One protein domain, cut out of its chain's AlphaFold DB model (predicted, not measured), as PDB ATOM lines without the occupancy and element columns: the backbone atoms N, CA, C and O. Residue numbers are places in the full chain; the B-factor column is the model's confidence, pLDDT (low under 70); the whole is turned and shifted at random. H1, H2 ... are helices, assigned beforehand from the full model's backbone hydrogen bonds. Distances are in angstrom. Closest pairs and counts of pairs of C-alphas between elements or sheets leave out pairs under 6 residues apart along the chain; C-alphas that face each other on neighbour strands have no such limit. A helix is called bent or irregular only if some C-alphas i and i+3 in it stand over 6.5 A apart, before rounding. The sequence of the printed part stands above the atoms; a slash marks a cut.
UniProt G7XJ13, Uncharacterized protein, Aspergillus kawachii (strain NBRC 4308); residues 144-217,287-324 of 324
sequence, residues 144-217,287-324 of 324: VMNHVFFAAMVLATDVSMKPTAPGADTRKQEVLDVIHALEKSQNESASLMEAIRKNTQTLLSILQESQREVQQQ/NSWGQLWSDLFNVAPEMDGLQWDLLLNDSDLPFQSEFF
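This is residues 144 to 217 and 287 to 324 of the 324 residues of an uncharacterized protein of Aspergillus kawachii (strain NBRC 4308) (UniProt G7XJ13). This is an elongated bundle of four helices, in which the helical hairpin of H1 and H2 makes one side, the long H3 lies across from H2, and H4 packs between H2 and H3. The short H5 packs on H3, residues 212 to 217 at the end of H3 stick out, and a tail, residues 314 to 324, follows H5. The printed part has 112 residues with five named helices, in the order H1, H2, H3, H4, H5, and no named strand; the class is all helix. The whole is compact, with a radius of gyration of the C-alphas of 14.3 A, and the C-alphas span 53 by 30 by 24 A.

H1 covers residues 144 to 161, 26.2 A from first to last C-alpha, beginning with C-alpha 144 at (138.936, 135.149, 188.676). H2 is residues 168 to 184, 24.4 A. H3, residues 190 to 217, is the longest helix at 41.1 A and ends with C-alpha 217 at (99.675, 153.870, 190.507). H4 is residues 289 to 302, 20.5 A; it is irregular, with C-alphas 298 and 301 7.3 A apart. H5 is residues 305 to 313, 12.0 A, ending with C-alpha 313 at (124.043, 140.464, 198.801).

H1 is the hub and touches the four other helices. H1 and H2 form a helical hairpin at a shallow tilt of 30 degrees, opposite ways; their closest C-alphas, Ala 152 and Val 175, are 6.1 A apart. With residues 145 to 149 alone, H1 touches H3, the closest C-alphas being Asn 146 and Leu 192 at 5.5 A. With residues 160 to 161 alone it touches H4, closest at Ser 160 and Ala 300, 5.4 A. H1 and H5 only just touch, with 3 pairs of C-alphas within 8 A, the closest being Met 153 and Leu 312 at 7.0 A. H4 touches H2 at a shallow tilt of 33 degrees, only just short of steep, with the C-alphas of His 180 and Gly 290 closest at 5.6 A. H3 and H4 touch at a steep tilt of 40 degrees, the same way, closest at C-alphas Thr 200 and Trp 289, 6.4 A. H3 touches H5 with residues 199 to 206 alone, closest at C-alphas Thr 202 and Leu 311, 6.2 A. H2 and H5 are apart. Every O i to N i+4 pair is within hydrogen-bond range in H1, H2, H3 and H5; in H4, 7 of 10 are.

The two C-alphas farthest apart, those of Gln 217 and Phe 324, are 53.9 A from each other. Residues 218 to 286 are not printed, and C-alphas 217 and 287 are 26.0 A apart across this cut. Of the links that are printed whole, H2 to H3 and H4 to H5 are tight and H1 to H2 is short. The mean pLDDT of the printed part is 77.4; it is under 70 at residues 217, 287, 305 to 306 and 312 to 324, the last being the chain's last residue.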
ATOM      1  N   VAL A 144     138.734 133.710 188.898       75.88
ATOM      2  CA  VAL A 144     138.936 135.149 188.676       75.88
ATOM      3  C   VAL A 144     137.689 135.782 188.059       75.88
ATOM      4  O   VAL A 144     137.384 136.939 188.338       75.88
ATOM      5  N   MET A 145     136.905 135.035 187.284       77.56
ATOM      6  CA  MET A 145     135.693 135.584 186.678       77.56
ATOM      7  C   MET A 145     134.592 135.858 187.709       77.56
ATOM      8  O   MET A 145     133.856 136.825 187.546       77.56
ATOM      9  N   ASN A 146     134.546 135.126 188.827       78.38
ATOM     10  CA  ASN A 146     133.664 135.450 189.960       78.38
ATOM     11  C   ASN A 146     134.019 136.798 190.603       78.38
ATOM     12  O   ASN A 146     133.159 137.587 190.989       78.38
ATOM     13  N   HIS A 147     135.316 137.068 190.712       83.62
ATOM     14  CA  HIS A 147     135.847 138.330 191.217       83.62
ATOM     15  C   HIS A 147     135.522 139.499 190.276       83.62
ATOM     16  O   HIS A 147     135.134 140.577 190.729       83.62
ATOM     17  N   VAL A 148     135.613 139.265 188.967       85.50
ATOM     18  CA  VAL A 148     135.249 140.240 187.931       85.50
ATOM     19  C   VAL A 148     133.742 140.491 187.911       85.50
ATOM     20  O   VAL A 148     133.331 141.645 187.823       85.50
ATOM     21  N   PHE A 149     132.931 139.440 188.060       85.44
ATOM     22  CA  PHE A 149     131.482 139.542 188.218       85.44
ATOM     23  C   PHE A 149     131.129 140.467 189.381       85.44
ATOM     24  O   PHE A 149     130.460 141.474 189.175       85.44
ATOM     25  N   PHE A 150     131.668 140.200 190.572       85.50
ATOM     26  CA  PHE A 150     131.421 141.029 191.750       85.50
ATOM     27  C   PHE A 150     131.774 142.509 191.519       85.50
ATOM     28  O   PHE A 150     130.974 143.398 191.812       85.50
ATOM     29  N   ALA A 151     132.950 142.787 190.947       90.44
ATOM     30  CA  ALA A 151     133.364 144.154 190.632       90.44
ATOM     31  C   ALA A 151     132.420 144.838 189.628       90.44
ATOM     32  O   ALA A 151     132.086 146.011 189.800       90.44
ATOM     33  N   ALA A 152     131.947 144.106 188.614       89.31
ATOM     34  CA  ALA A 152     130.965 144.617 187.664       89.31
ATOM     35  C   ALA A 152     129.640 144.979 188.355       89.31
ATOM     36  O   ALA A 152     129.095 146.041 188.073       89.31
ATOM     37  N   MET A 153     129.159 144.165 189.305       87.19
ATOM     38  CA  MET A 153     127.920 144.443 190.053       87.19
ATOM     39  C   MET A 153     128.028 145.702 190.922       87.19
ATOM     40  O   MET A 153     127.099 146.512 190.968       87.19
ATOM     41  N   VAL A 154     129.179 145.914 191.565       88.69
ATOM     42  CA  VAL A 154     129.445 147.135 192.342       88.69
ATOM     43  C   VAL A 154     129.406 148.376 191.449       88.69
ATOM     44  O   VAL A 154     128.781 149.376 191.806       88.69
ATOM     45  N   LEU A 155     130.024 148.325 190.266       89.44
ATOM     46  CA  LEU A 155     130.014 149.456 189.332       89.44
ATOM     47  C   LEU A 155     128.648 149.679 188.692       89.44
ATOM     48  O   LEU A 155     128.236 150.828 188.543       89.44
ATOM     49  N   ALA A 156     127.926 148.607 188.362       86.75
ATOM     50  CA  ALA A 156     126.553 148.700 187.884       86.75
ATOM     51  C   ALA A 156     125.672 149.408 188.918       86.75
ATOM     52  O   ALA A 156     124.925 150.326 188.587       86.75
ATOM     53  N   THR A 157     125.828 149.067 190.194       84.69
ATOM     54  CA  THR A 157     125.104 149.743 191.274       84.69
ATOM     55  C   THR A 157     125.514 151.209 191.408       84.69
ATOM     56  O   THR A 157     124.658 152.081 191.540       84.69
ATOM     57  N   ASP A 158     126.809 151.525 191.303       86.69
ATOM     58  CA  ASP A 158     127.271 152.914 191.396       86.69
ATOM     59  C   ASP A 158     126.714 153.812 190.284       86.69
ATOM     60  O   ASP A 158     126.281 154.937 190.542       86.69
ATOM     61  N   VAL A 159     126.708 153.303 189.049       86.31
ATOM     62  CA  VAL A 159     126.149 153.998 187.883       86.31
ATOM     63  C   VAL A 159     124.645 154.192 188.050       86.31
ATOM     64  O   VAL A 159     124.143 155.293 187.830       86.31
ATOM     65  N   SER A 160     123.945 153.154 188.507       82.19
ATOM     66  CA  SER A 160     122.507 153.177 188.782       82.19
ATOM     67  C   SER A 160     122.104 154.210 189.835       82.19
ATOM     68  O   SER A 160     121.091 154.883 189.679       82.19
ATOM     69  N   MET A 161     122.913 154.391 190.882       82.69
ATOM     70  CA  MET A 161     122.656 155.375 191.942       82.69
ATOM     71  C   MET A 161     122.937 156.826 191.510       82.69
ATOM     72  O   MET A 161     122.516 157.765 192.187       82.69
ATOM     73  N   LYS A 162     123.672 157.043 190.407       81.69
ATOM     74  CA  LYS A 162     123.996 158.378 189.863       81.69
ATOM     75  C   LYS A 162     123.850 158.435 188.334       81.69
ATOM     76  O   LYS A 162     124.832 158.719 187.637       81.69
ATOM     77  N   PRO A 163     122.629 158.259 187.803       79.44
ATOM     78  CA  PRO A 163     122.389 158.142 186.363       79.44
ATOM     79  C   PRO A 163     122.664 159.448 185.600       79.44
ATOM     80  O   PRO A 163     122.987 159.419 184.420       79.44
ATOM     81  N   THR A 164     122.583 160.603 186.266       82.88
ATOM     82  CA  THR A 164     122.759 161.935 185.655       82.88
ATOM     83  C   THR A 164     124.146 162.542 185.881       82.88
ATOM     84  O   THR A 164     124.397 163.685 185.498       82.88
ATOM     85  N   ALA A 165     125.065 161.814 186.524       84.31
ATOM     86  CA  ALA A 165     126.407 162.327 186.773       84.31
ATOM     87  C   ALA A 165     127.209 162.466 185.462       84.31
ATOM     88  O   ALA A 165     127.057 161.642 184.558       84.31
ATOM     89  N   PRO A 166     128.143 163.429 185.361       83.88
ATOM     90  CA  PRO A 166     129.014 163.544 184.194       83.88
ATOM     91  C   PRO A 166     129.718 162.214 183.867       83.88
ATOM     92  O   PRO A 166     130.290 161.559 184.748       83.88
ATOM     93  N   GLY A 167     129.637 161.789 182.603       82.38
ATOM     94  CA  GLY A 167     130.199 160.522 182.122       82.38
ATOM     95  C   GLY A 167     129.472 159.256 182.598       82.38
ATOM     96  O   GLY A 167     130.051 158.175 182.506       82.38
ATOM     97  N   ALA A 168     128.251 159.363 183.141       83.00
ATOM     98  CA  ALA A 168     127.464 158.203 183.568       83.00
ATOM     99  C   ALA A 168     127.168 157.246 182.408       83.00
ATOM    100  O   ALA A 168     127.371 156.050 182.575       83.00
ATOM    101  N   ASP A 169     126.809 157.759 181.227       84.75
ATOM    102  CA  ASP A 169     126.545 156.929 180.042       84.75
ATOM    103  C   ASP A 169     127.776 156.127 179.606       84.75
ATOM    104  O   ASP A 169     127.679 154.939 179.310       84.75
ATOM    105  N   THR A 170     128.962 156.745 179.629       86.12
ATOM    106  CA  THR A 170     130.220 156.053 179.316       86.12
ATOM    107  C   THR A 170     130.496 154.937 180.320       86.12
ATOM    108  O   THR A 170     130.765 153.809 179.917       86.12
ATOM    109  N   ARG A 171     130.358 155.212 181.625       82.50
ATOM    110  CA  ARG A 171     130.535 154.190 182.672       82.50
ATOM    111  C   ARG A 171     129.493 153.076 182.568       82.50
ATOM    112  O   ARG A 171     129.834 151.914 182.755       82.50
ATOM    113  N   LYS A 172     128.238 153.415 182.249       86.56
ATOM    114  CA  LYS A 172     127.158 152.451 181.994       86.56
ATOM    115  C   LYS A 172     127.548 151.501 180.867       86.56
ATOM    116  O   LYS A 172     127.441 150.291 181.036       86.56
ATOM    117  N   GLN A 173     128.040 152.044 179.753       88.00
ATOM    118  CA  GLN A 173     128.459 151.238 178.611       88.00
ATOM    119  C   GLN A 173     129.648 150.332 178.951       88.00
ATOM    120  O   GLN A 173     129.601 149.144 178.657       88.00
ATOM    121  N   GLU A 174     130.672 150.850 179.638       85.50
ATOM    122  CA  GLU A 174     131.826 150.045 180.072       85.50
ATOM    123  C   GLU A 174     131.412 148.865 180.965       85.50
ATOM    124  O   GLU A 174     131.920 147.751 180.816       85.50
ATOM    125  N   VAL A 175     130.466 149.090 181.882       86.75
ATOM    126  CA  VAL A 175     129.919 148.036 182.744       86.75
ATOM    127  C   VAL A 175     129.133 147.008 181.926       86.75
ATOM    128  O   VAL A 175     129.335 145.808 182.119       86.75
ATOM    129  N   LEU A 176     128.288 147.447 180.987       87.88
ATOM    130  CA  LEU A 176     127.540 146.550 180.096       87.88
ATOM    131  C   LEU A 176     128.466 145.687 179.232       87.88
ATOM    132  O   LEU A 176     128.236 144.485 179.106       87.88
ATOM    133  N   ASP A 177     129.546 146.256 178.698       87.38
ATOM    134  CA  ASP A 177     130.529 145.515 177.901       87.38
ATOM    135  C   ASP A 177     131.172 144.380 178.717       87.38
ATOM    136  O   ASP A 177     131.399 143.273 178.214       87.38
ATOM    137  N   VAL A 178     131.444 144.625 180.004       85.25
ATOM    138  CA  VAL A 178     131.962 143.602 180.921       85.25
ATOM    139  C   VAL A 178     130.910 142.546 181.245       85.25
ATOM    140  O   VAL A 178     131.240 141.359 181.215       85.25
ATOM    141  N   ILE A 179     129.671 142.950 181.517       86.50
ATOM    142  CA  ILE A 179     128.539 142.048 181.778       86.50
ATOM    143  C   ILE A 179     128.329 141.106 180.586       86.50
ATOM    144  O   ILE A 179     128.311 139.889 180.755       86.50
ATOM    145  N   HIS A 180     128.309 141.624 179.359       85.75
ATOM    146  CA  HIS A 180     128.226 140.790 178.157       85.75
ATOM    147  C   HIS A 180     129.418 139.841 178.002       85.75
ATOM    148  O   HIS A 180     129.266 138.695 177.569       85.75
ATOM    149  N   ALA A 181     130.624 140.288 178.353       82.69
ATOM    150  CA  ALA A 181     131.793 139.425 178.286       82.69
ATOM    151  C   ALA A 181     131.762 138.303 179.339       82.69
ATOM    152  O   ALA A 181     132.226 137.203 179.055       82.69
ATOM    153  N   LEU A 182     131.217 138.567 180.529       82.94
ATOM    154  CA  LEU A 182     130.988 137.570 181.579       82.94
ATOM    155  C   LEU A 182     129.901 136.564 181.172       82.94
ATOM    156  O   LEU A 182     130.108 135.367 181.348       82.94
ATOM    157  N   GLU A 183     128.807 137.027 180.559       84.25
ATOM    158  CA  GLU A 183     127.746 136.175 179.992       84.25
ATOM    159  C   GLU A 183     128.318 135.188 178.968       84.25
ATOM    160  O   GLU A 183     128.071 133.985 179.024       84.25
ATOM    161  N   LYS A 184     129.179 135.675 178.066       83.56
ATOM    162  CA  LYS A 184     129.849 134.829 177.069       83.56
ATOM    163  C   LYS A 184     130.756 133.762 177.698       83.56
ATOM    164  O   LYS A 184     130.922 132.691 177.119       83.56
ATOM    165  N   SER A 185     131.326 134.055 178.864       77.88
ATOM    166  CA  SER A 185     132.218 133.170 179.621       77.88
ATOM    167  C   SER A 185     131.494 132.304 180.660       77.88
ATOM    168  O   SER A 185     132.149 131.561 181.386       77.88
ATOM    169  N   GLN A 186     130.161 132.352 180.758       79.88
ATOM    170  CA  GLN A 186     129.427 131.689 181.845       79.88
ATOM    171  C   GLN A 186     129.655 130.167 181.911       79.88
ATOM    172  O   GLN A 186     129.690 129.593 182.992       79.88
ATOM    173  N   ASN A 187     129.875 129.514 180.765       80.06
ATOM    174  CA  ASN A 187     130.091 128.065 180.692       80.06
ATOM    175  C   ASN A 187     131.526 127.646 181.061       80.06
ATOM    176  O   ASN A 187     131.814 126.457 181.145       80.06
ATOM    177  N   GLU A 188     132.432 128.605 181.273       75.00
ATOM    178  CA  GLU A 188     133.826 128.344 181.658       75.00
ATOM    179  C   GLU A 188     133.965 128.081 183.170       75.00
ATOM    180  O   GLU A 188     135.024 127.659 183.633       75.00
ATOM    181  N   SER A 189     132.912 128.341 183.955       74.62
ATOM    182  CA  SER A 189     132.930 128.230 185.412       74.62
ATOM    183  C   SER A 189     131.541 127.934 185.975       74.62
ATOM    184  O   SER A 189     130.635 128.758 185.863       74.62
ATOM    185  N   ALA A 190     131.385 126.798 186.660       79.25
ATOM    186  CA  ALA A 190     130.123 126.441 187.315       79.25
ATOM    187  C   ALA A 190     129.693 127.482 188.367       79.25
ATOM    188  O   ALA A 190     128.512 127.794 188.494       79.25
ATOM    189  N   SER A 191     130.651 128.068 189.093       77.88
ATOM    190  CA  SER A 191     130.366 129.107 190.087       77.88
ATOM    191  C   SER A 191     129.955 130.436 189.450       77.88
ATOM    192  O   SER A 191     129.047 131.085 189.967       77.88
ATOM    193  N   LEU A 192     130.546 130.809 188.309       80.25
ATOM    194  CA  LEU A 192     130.136 132.004 187.564       80.25
ATOM    195  C   LEU A 192     128.735 131.833 186.980       80.25
ATOM    196  O   LEU A 192     127.917 132.744 187.079       80.25
ATOM    197  N   MET A 193     128.460 130.667 186.390       84.12
ATOM    198  CA  MET A 193     127.139 130.327 185.867       84.12
ATOM    199  C   MET A 193     126.076 130.462 186.955       84.12
ATOM    200  O   MET A 193     125.055 131.116 186.749       84.12
ATOM    201  N   GLU A 194     126.339 129.894 188.131       83.12
ATOM    202  CA  GLU A 194     125.422 129.961 189.262       83.12
ATOM    203  C   GLU A 194     125.247 131.395 189.784       83.12
ATOM    204  O   GLU A 194     124.130 131.800 190.109       83.12
ATOM    205  N   ALA A 195     126.315 132.199 189.812       81.81
ATOM    206  CA  ALA A 195     126.237 133.612 190.189       81.81
ATOM    207  C   ALA A 195     125.375 134.426 189.210       81.81
ATOM    208  O   ALA A 195     124.476 135.156 189.637       81.81
ATOM    209  N   ILE A 196     125.596 134.259 187.901       84.44
ATOM    210  CA  ILE A 196     124.799 134.908 186.849       84.44
ATOM    211  C   ILE A 196     123.337 134.466 186.949       84.44
ATOM    212  O   ILE A 196     122.439 135.305 186.861       84.44
ATOM    213  N   ARG A 197     123.080 133.175 187.188       85.25
ATOM    214  CA  ARG A 197     121.726 132.631 187.357       85.25
ATOM    215  C   ARG A 197     120.989 133.282 188.519       85.25
ATOM    216  O   ARG A 197     119.875 133.770 188.333       85.25
ATOM    217  N   LYS A 198     121.593 133.276 189.710       84.31
ATOM    218  CA  LYS A 198     120.990 133.862 190.914       84.31
ATOM    219  C   LYS A 198     120.699 135.341 190.702       84.31
ATOM    220  O   LYS A 198     119.566 135.767 190.881       84.31
ATOM    221  N   ASN A 199     121.683 136.089 190.209       85.19
ATOM    222  CA  ASN A 199     121.526 137.512 189.935       85.19
ATOM    223  C   ASN A 199     120.432 137.790 188.894       85.19
ATOM    224  O   ASN A 199     119.620 138.686 189.089       85.19
ATOM    225  N   THR A 200     120.346 136.984 187.835       86.12
ATOM    226  CA  THR A 200     119.269 137.069 186.835       86.12
ATOM    227  C   THR A 200     117.893 136.899 187.474       86.12
ATOM    228  O   THR A 200     116.976 137.666 187.177       86.12
ATOM    229  N   GLN A 201     117.745 135.933 188.382       86.12
ATOM    230  CA  GLN A 201     116.490 135.716 189.098       86.12
ATOM    231  C   GLN A 201     116.114 136.926 189.966       86.12
ATOM    232  O   GLN A 201     114.959 137.356 189.936       86.12
ATOM    233  N   THR A 202     117.082 137.503 190.680       85.62
ATOM    234  CA  THR A 202     116.887 138.695 191.522       85.62
ATOM    235  C   THR A 202     116.530 139.931 190.687       85.62
ATOM    236  O   THR A 202     115.606 140.674 191.028       85.62
ATOM    237  N   LEU A 203     117.186 140.130 189.538       84.56
ATOM    238  CA  LEU A 203     116.852 141.205 188.594       84.56
ATOM    239  C   LEU A 203     115.419 141.079 188.076       84.56
ATOM    240  O   LEU A 203     114.682 142.062 188.045       84.56
ATOM    241  N   LEU A 204     115.003 139.869 187.697       86.06
ATOM    242  CA  LEU A 204     113.642 139.621 187.228       86.06
ATOM    243  C   LEU A 204     112.602 139.935 188.305       86.06
ATOM    244  O   LEU A 204     111.583 140.543 187.979       86.06
ATOM    245  N   SER A 205     112.843 139.570 189.570       86.88
ATOM    246  CA  SER A 205     111.911 139.911 190.651       86.88
ATOM    247  C   SER A 205     111.786 141.422 190.856       86.88
ATOM    248  O   SER A 205     110.664 141.915 190.942       86.88
ATOM    249  N   ILE A 206     112.902 142.160 190.836       84.94
ATOM    250  CA  ILE A 206     112.914 143.627 190.994       84.94
ATOM    251  C   ILE A 206     112.182 144.309 189.823       84.94
ATOM    252  O   ILE A 206     111.340 145.192 190.010       84.94
ATOM    253  N   LEU A 207     112.452 143.876 188.588       84.00
ATOM    254  CA  LEU A 207     111.804 144.427 187.393       84.00
ATOM    255  C   LEU A 207     110.300 144.116 187.346       84.00
ATOM    256  O   LEU A 207     109.510 144.930 186.874       84.00
ATOM    257  N   GLN A 208     109.870 142.953 187.835       85.69
ATOM    258  CA  GLN A 208     108.444 142.624 187.925       85.69
ATOM    259  C   GLN A 208     107.727 143.428 189.013       85.69
ATOM    260  O   GLN A 208     106.570 143.806 188.822       85.69
ATOM    261  N   GLU A 209     108.384 143.669 190.146       84.56
ATOM    262  CA  GLU A 209     107.841 144.472 191.242       84.56
ATOM    263  C   GLU A 209     107.620 145.924 190.807       84.56
ATOM    264  O   GLU A 209     106.488 146.404 190.855       84.56
ATOM    265  N   SER A 210     108.638 146.561 190.227       81.06
ATOM    266  CA  SER A 210     108.528 147.927 189.685       81.06
ATOM    267  C   SER A 210     107.427 148.070 188.623       81.06
ATOM    268  O   SER A 210     106.626 149.004 188.661       81.06
ATOM    269  N   GLN A 211     107.287 147.106 187.705       81.12
ATOM    270  CA  GLN A 211     106.195 147.120 186.720       81.12
ATOM    271  C   GLN A 211     104.802 147.047 187.365       81.12
ATOM    272  O   GLN A 211     103.851 147.661 186.868       81.12
ATOM    273  N   ARG A 212     104.656 146.295 188.465       82.06
ATOM    274  CA  ARG A 212     103.392 146.204 189.214       82.06
ATOM    275  C   ARG A 212     103.080 147.507 189.937       82.06
ATOM    276  O   ARG A 212     101.921 147.917 189.926       82.06
ATOM    277  N   GLU A 213     104.080 148.157 190.521       78.75
ATOM    278  CA  GLU A 213     103.925 149.451 191.193       78.75
ATOM    279  C   GLU A 213     103.445 150.532 190.220       78.75
ATOM    280  O   GLU A 213     102.435 151.193 190.479       78.75
ATOM    281  N   VAL A 214     104.066 150.616 189.039       75.06
ATOM    282  CA  VAL A 214     103.653 151.538 187.966       75.06
ATOM    283  C   VAL A 214     102.213 151.257 187.512       75.06
ATOM    284  O   VAL A 214     101.415 152.183 187.336       75.06
ATOM    285  N   GLN A 215     101.821 149.984 187.370       73.19
ATOM    286  CA  GLN A 215     100.442 149.618 187.010       73.19
ATOM    287  C   GLN A 215      99.416 149.918 188.114       73.19
ATOM    288  O   GLN A 215      98.271 150.258 187.802       73.19
ATOM    289  N   GLN A 216      99.786 149.793 189.390       71.88
ATOM    290  CA  GLN A 216      98.900 150.102 190.519       71.88
ATOM    291  C   GLN A 216      98.718 151.613 190.710       71.88
ATOM    292  O   GLN A 216      97.596 152.067 190.961       71.88
ATOM    293  N   GLN A 217      99.770 152.407 190.508       63.06
ATOM    294  CA  GLN A 217      99.675 153.870 190.507       63.06
ATOM    295  C   GLN A 217      98.838 154.385 189.332       63.06
ATOM    296  O   GLN A 217      97.975 155.237 189.536       63.06
ATOM    297  N   ASN A 287     115.346 137.211 177.380       59.22
ATOM    298  CA  ASN A 287     116.154 138.415 177.599       59.22
ATOM    299  C   ASN A 287     117.576 138.002 178.013       59.22
ATOM    300  O   ASN A 287     117.733 137.266 178.980       59.22
ATOM    301  N   SER A 288     118.611 138.467 177.309       79.81
ATOM    302  CA  SER A 288     120.005 138.237 177.726       79.81
ATOM    303  C   SER A 288     120.296 138.904 179.076       79.81
ATOM    304  O   SER A 288     119.660 139.902 179.430       79.81
ATOM    305  N   TRP A 289     121.265 138.395 179.840       79.06
ATOM    306  CA  TRP A 289     121.629 138.964 181.148       79.06
ATOM    307  C   TRP A 289     122.038 140.439 181.024       79.06
ATOM    308  O   TRP A 289     121.623 141.275 181.830       79.06
ATOM    309  N   GLY A 290     122.751 140.800 179.953       78.31
ATOM    310  CA  GLY A 290     123.042 142.204 179.649       78.31
ATOM    311  C   GLY A 290     121.804 143.052 179.323       78.31
ATOM    312  O   GLY A 290     121.761 144.224 179.695       78.31
ATOM    313  N   GLN A 291     120.763 142.475 178.707       82.44
ATOM    314  CA  GLN A 291     119.495 143.181 178.487       82.44
ATOM    315  C   GLN A 291     118.779 143.462 179.812       82.44
ATOM    316  O   GLN A 291     118.292 144.570 180.007       82.44
ATOM    317  N   LEU A 292     118.775 142.510 180.751       83.19
ATOM    318  CA  LEU A 292     118.177 142.715 182.076       83.19
ATOM    319  C   LEU A 292     118.873 143.831 182.856       83.19
ATOM    320  O   LEU A 292     118.204 144.639 183.495       83.19
ATOM    321  N   TRP A 293     120.200 143.927 182.763       82.62
ATOM    322  CA  TRP A 293     120.938 145.057 183.328       82.62
ATOM    323  C   TRP A 293     120.630 146.375 182.616       82.62
ATOM    324  O   TRP A 293     120.455 147.394 183.279       82.62
ATOM    325  N   SER A 294     120.509 146.368 181.286       82.56
ATOM    326  CA  SER A 294     120.059 147.540 180.523       82.56
ATOM    327  C   SER A 294     118.680 148.024 180.981       82.56
ATOM    328  O   SER A 294     118.488 149.228 181.170       82.56
ATOM    329  N   ASP A 295     117.746 147.099 181.193       83.19
ATOM    330  CA  ASP A 295     116.394 147.386 181.671       83.19
ATOM    331  C   ASP A 295     116.422 147.898 183.118       83.19
ATOM    332  O   ASP A 295     115.788 148.910 183.421       83.19
ATOM    333  N   LEU A 296     117.227 147.275 183.988       82.00
ATOM    334  CA  LEU A 296     117.438 147.732 185.363       82.00
ATOM    335  C   LEU A 296     117.974 149.160 185.397       82.00
ATOM    336  O   LEU A 296     117.462 149.967 186.157       82.00
ATOM    337  N   PHE A 297     118.943 149.521 184.553       82.25
ATOM    338  CA  PHE A 297     119.470 150.888 184.515       82.25
ATOM    339  C   PHE A 297     118.407 151.950 184.197       82.25
ATOM    340  O   PHE A 297     118.613 153.117 184.523       82.25
ATOM    341  N   ASN A 298     117.296 151.575 183.557       81.50
ATOM    342  CA  ASN A 298     116.195 152.496 183.280       81.50
ATOM    343  C   ASN A 298     115.253 152.662 184.486       81.50
ATOM    344  O   ASN A 298     114.660 153.724 184.638       81.50
ATOM    345  N   VAL A 299     115.142 151.638 185.339       80.88
ATOM    346  CA  VAL A 299     114.266 151.608 186.533       80.88
ATOM    347  C   VAL A 299     115.022 151.968 187.821       80.88
ATOM    348  O   VAL A 299     114.439 152.441 188.790       80.88
ATOM    349  N   ALA A 300     116.346 151.823 187.815       77.38
ATOM    350  CA  ALA A 300     117.267 152.102 188.912       77.38
ATOM    351  C   ALA A 300     117.027 153.410 189.692       77.38
ATOM    352  O   ALA A 300     117.184 153.376 190.913       77.38
ATOM    353  N   PRO A 301     116.656 154.548 189.061       73.25
ATOM    354  CA  PRO A 301     116.391 155.788 189.793       73.25
ATOM    355  C   PRO A 301     115.216 155.695 190.780       73.25
ATOM    356  O   PRO A 301     115.137 156.509 191.697       73.25
ATOM    357  N   GLU A 302     114.310 154.736 190.581       70.06
ATOM    358  CA  GLU A 302     113.096 154.526 191.379       70.06
ATOM    359  C   GLU A 302     113.262 153.408 192.423       70.06
ATOM    360  O   GLU A 302     112.410 153.254 193.293       70.06
ATOM    361  N   MET A 303     114.366 152.655 192.369       75.81
ATOM    362  CA  MET A 303     114.630 151.546 193.286       75.81
ATOM    363  C   MET A 303     114.974 152.018 194.698       75.81
ATOM    364  O   MET A 303     115.755 152.958 194.894       75.81
ATOM    365  N   ASP A 304     114.470 151.292 195.692       72.50
ATOM    366  CA  ASP A 304     114.777 151.557 197.093       72.50
ATOM    367  C   ASP A 304     116.097 150.905 197.553       72.50
ATOM    368  O   ASP A 304     116.748 150.129 196.848       72.50
ATOM    369  N   GLY A 305     116.535 151.249 198.769       64.62
ATOM    370  CA  GLY A 305     117.780 150.723 199.330       64.62
ATOM    371  C   GLY A 305     117.774 149.207 199.557       64.62
ATOM    372  O   GLY A 305     118.830 148.594 199.445       64.62
ATOM    373  N   LEU A 306     116.615 148.605 199.838       67.56
ATOM    374  CA  LEU A 306     116.496 147.174 200.131       67.56
ATOM    375  C   LEU A 306     116.632 146.335 198.860       67.56
ATOM    376  O   LEU A 306     117.283 145.292 198.888       67.56
ATOM    377  N   GLN A 307     116.087 146.809 197.740       74.81
ATOM    378  CA  GLN A 307     116.246 146.163 196.439       74.81
ATOM    379  C   GLN A 307     117.715 146.176 195.979       74.81
ATOM    380  O   GLN A 307     118.199 145.186 195.423       74.81
ATOM    381  N   TRP A 308     118.458 147.254 196.262       72.44
ATOM    382  CA  TRP A 308     119.910 147.307 196.026       72.44
ATOM    383  C   TRP A 308     120.690 146.358 196.932       72.44
ATOM    384  O   TRP A 308     121.585 145.655 196.458       72.44
ATOM    385  N   ASP A 309     120.351 146.330 198.220       70.56
ATOM    386  CA  ASP A 309     121.022 145.471 199.191       70.56
ATOM    387  C   ASP A 309     120.772 143.983 198.848       70.56
ATOM    388  O   ASP A 309     121.712 143.191 198.884       70.56
ATOM    389  N   LEU A 310     119.569 143.611 198.387       72.31
ATOM    390  CA  LEU A 310     119.241 142.265 197.891       72.31
ATOM    391  C   LEU A 310     120.089 141.871 196.668       72.31
ATOM    392  O   LEU A 310     120.747 140.832 196.673       72.31
ATOM    393  N   LEU A 311     120.124 142.729 195.642       71.12
ATOM    394  CA  LEU A 311     120.875 142.490 194.404       71.12
ATOM    395  C   LEU A 311     122.373 142.290 194.661       71.12
ATOM    396  O   LEU A 311     123.032 141.437 194.053       71.12
ATOM    397  N   LEU A 312     122.919 143.098 195.565       68.31
ATOM    398  CA  LEU A 312     124.323 143.048 195.916       68.31
ATOM    399  C   LEU A 312     124.630 141.863 196.845       68.31
ATOM    400  O   LEU A 312     125.654 141.208 196.650       68.31
ATOM    401  N   ASN A 313     123.800 141.563 197.849       68.75
ATOM    402  CA  ASN A 313     124.043 140.464 198.801       68.75
ATOM    403  C   ASN A 313     123.986 139.100 198.103       68.75
ATOM    404  O   ASN A 313     124.846 138.260 198.352       68.75
ATOM    405  N   ASP A 314     123.087 138.922 197.132       61.62
ATOM    406  CA  ASP A 314     123.044 137.708 196.303       61.62
ATOM    407  C   ASP A 314     124.287 137.538 195.411       61.62
ATOM    408  O   ASP A 314     124.602 136.431 194.966       61.62
ATOM    409  N   SER A 315     125.018 138.629 195.161       57.62
ATOM    410  CA  SER A 315     126.267 138.627 194.391       57.62
ATOM    411  C   SER A 315     127.497 138.263 195.239       57.62
ATOM    412  O   SER A 315     128.577 138.018 194.684       57.62
ATOM    413  N   ASP A 316     127.367 138.206 196.571       57.62
ATOM    414  CA  ASP A 316     128.428 137.732 197.459       57.62
ATOM    415  C   ASP A 316     128.486 136.208 197.428       57.62
ATOM    416  O   ASP A 316     127.914 135.496 198.249       57.62
ATOM    417  N   LEU A 317     129.242 135.680 196.467       51.56
ATOM    418  CA  LEU A 317     129.678 134.294 196.560       51.56
ATOM    419  C   LEU A 317     130.471 134.112 197.867       51.56
ATOM    420  O   LEU A 317     131.358 134.946 198.136       51.56
ATOM    421  N   PRO A 318     130.199 133.037 198.643       44.12
ATOM    422  CA  PRO A 318     130.933 132.746 199.869       44.12
ATOM    423  C   PRO A 318     132.429 132.769 199.568       44.12
ATOM    424  O   PRO A 318     132.838 132.468 198.443       44.12
ATOM    425  N   PHE A 319     133.245 133.162 200.550       42.34
ATOM    426  CA  PHE A 319     134.699 133.095 200.441       42.34
ATOM    427  C   PHE A 319     135.099 131.654 200.113       42.34
ATOM    428  O   PHE A 319     135.293 130.835 201.005       42.34
ATOM    429  N   GLN A 320     135.197 131.325 198.826       37.88
ATOM    430  CA  GLN A 320     135.799 130.083 198.400       37.88
ATOM    431  C   GLN A 320     137.270 130.233 198.749       37.88
ATOM    432  O   GLN A 320     138.012 131.000 198.137       37.88
ATOM    433  N   SER A 321     137.657 129.540 199.813       34.56
ATOM    434  CA  SER A 321     139.034 129.433 200.266       34.56
ATOM    435  C   SER A 321     139.903 128.666 199.273       34.56
ATOM    436  O   SER A 321     141.092 128.537 199.520       34.56
ATOM    437  N   GLU A 322     139.362 128.172 198.158       30.41
ATOM    438  CA  GLU A 322     140.106 127.426 197.145       30.41
ATOM    439  C   GLU A 322     140.972 128.349 196.278       30.41
ATOM    440  O   GLU A 322     140.766 128.551 195.087       30.41
ATOM    441  N   PHE A 323     141.987 128.911 196.924       37.28
ATOM    442  CA  PHE A 323     143.266 129.236 196.318       37.28
ATOM    443  C   PHE A 323     144.329 128.438 197.074       37.28
ATOM    444  O   PHE A 323     145.082 128.983 197.886       37.28
ATOM    445  N   PHE A 324     144.386 127.135 196.816       38.28
ATOM    446  CA  PHE A 324     145.438 126.277 197.354       38.28
ATOM    447  C   PHE A 324     146.226 125.639 196.217       38.28
ATOM    448  O   PHE A 324     145.636 124.857 195.448       38.28
TER     449      PHE A 324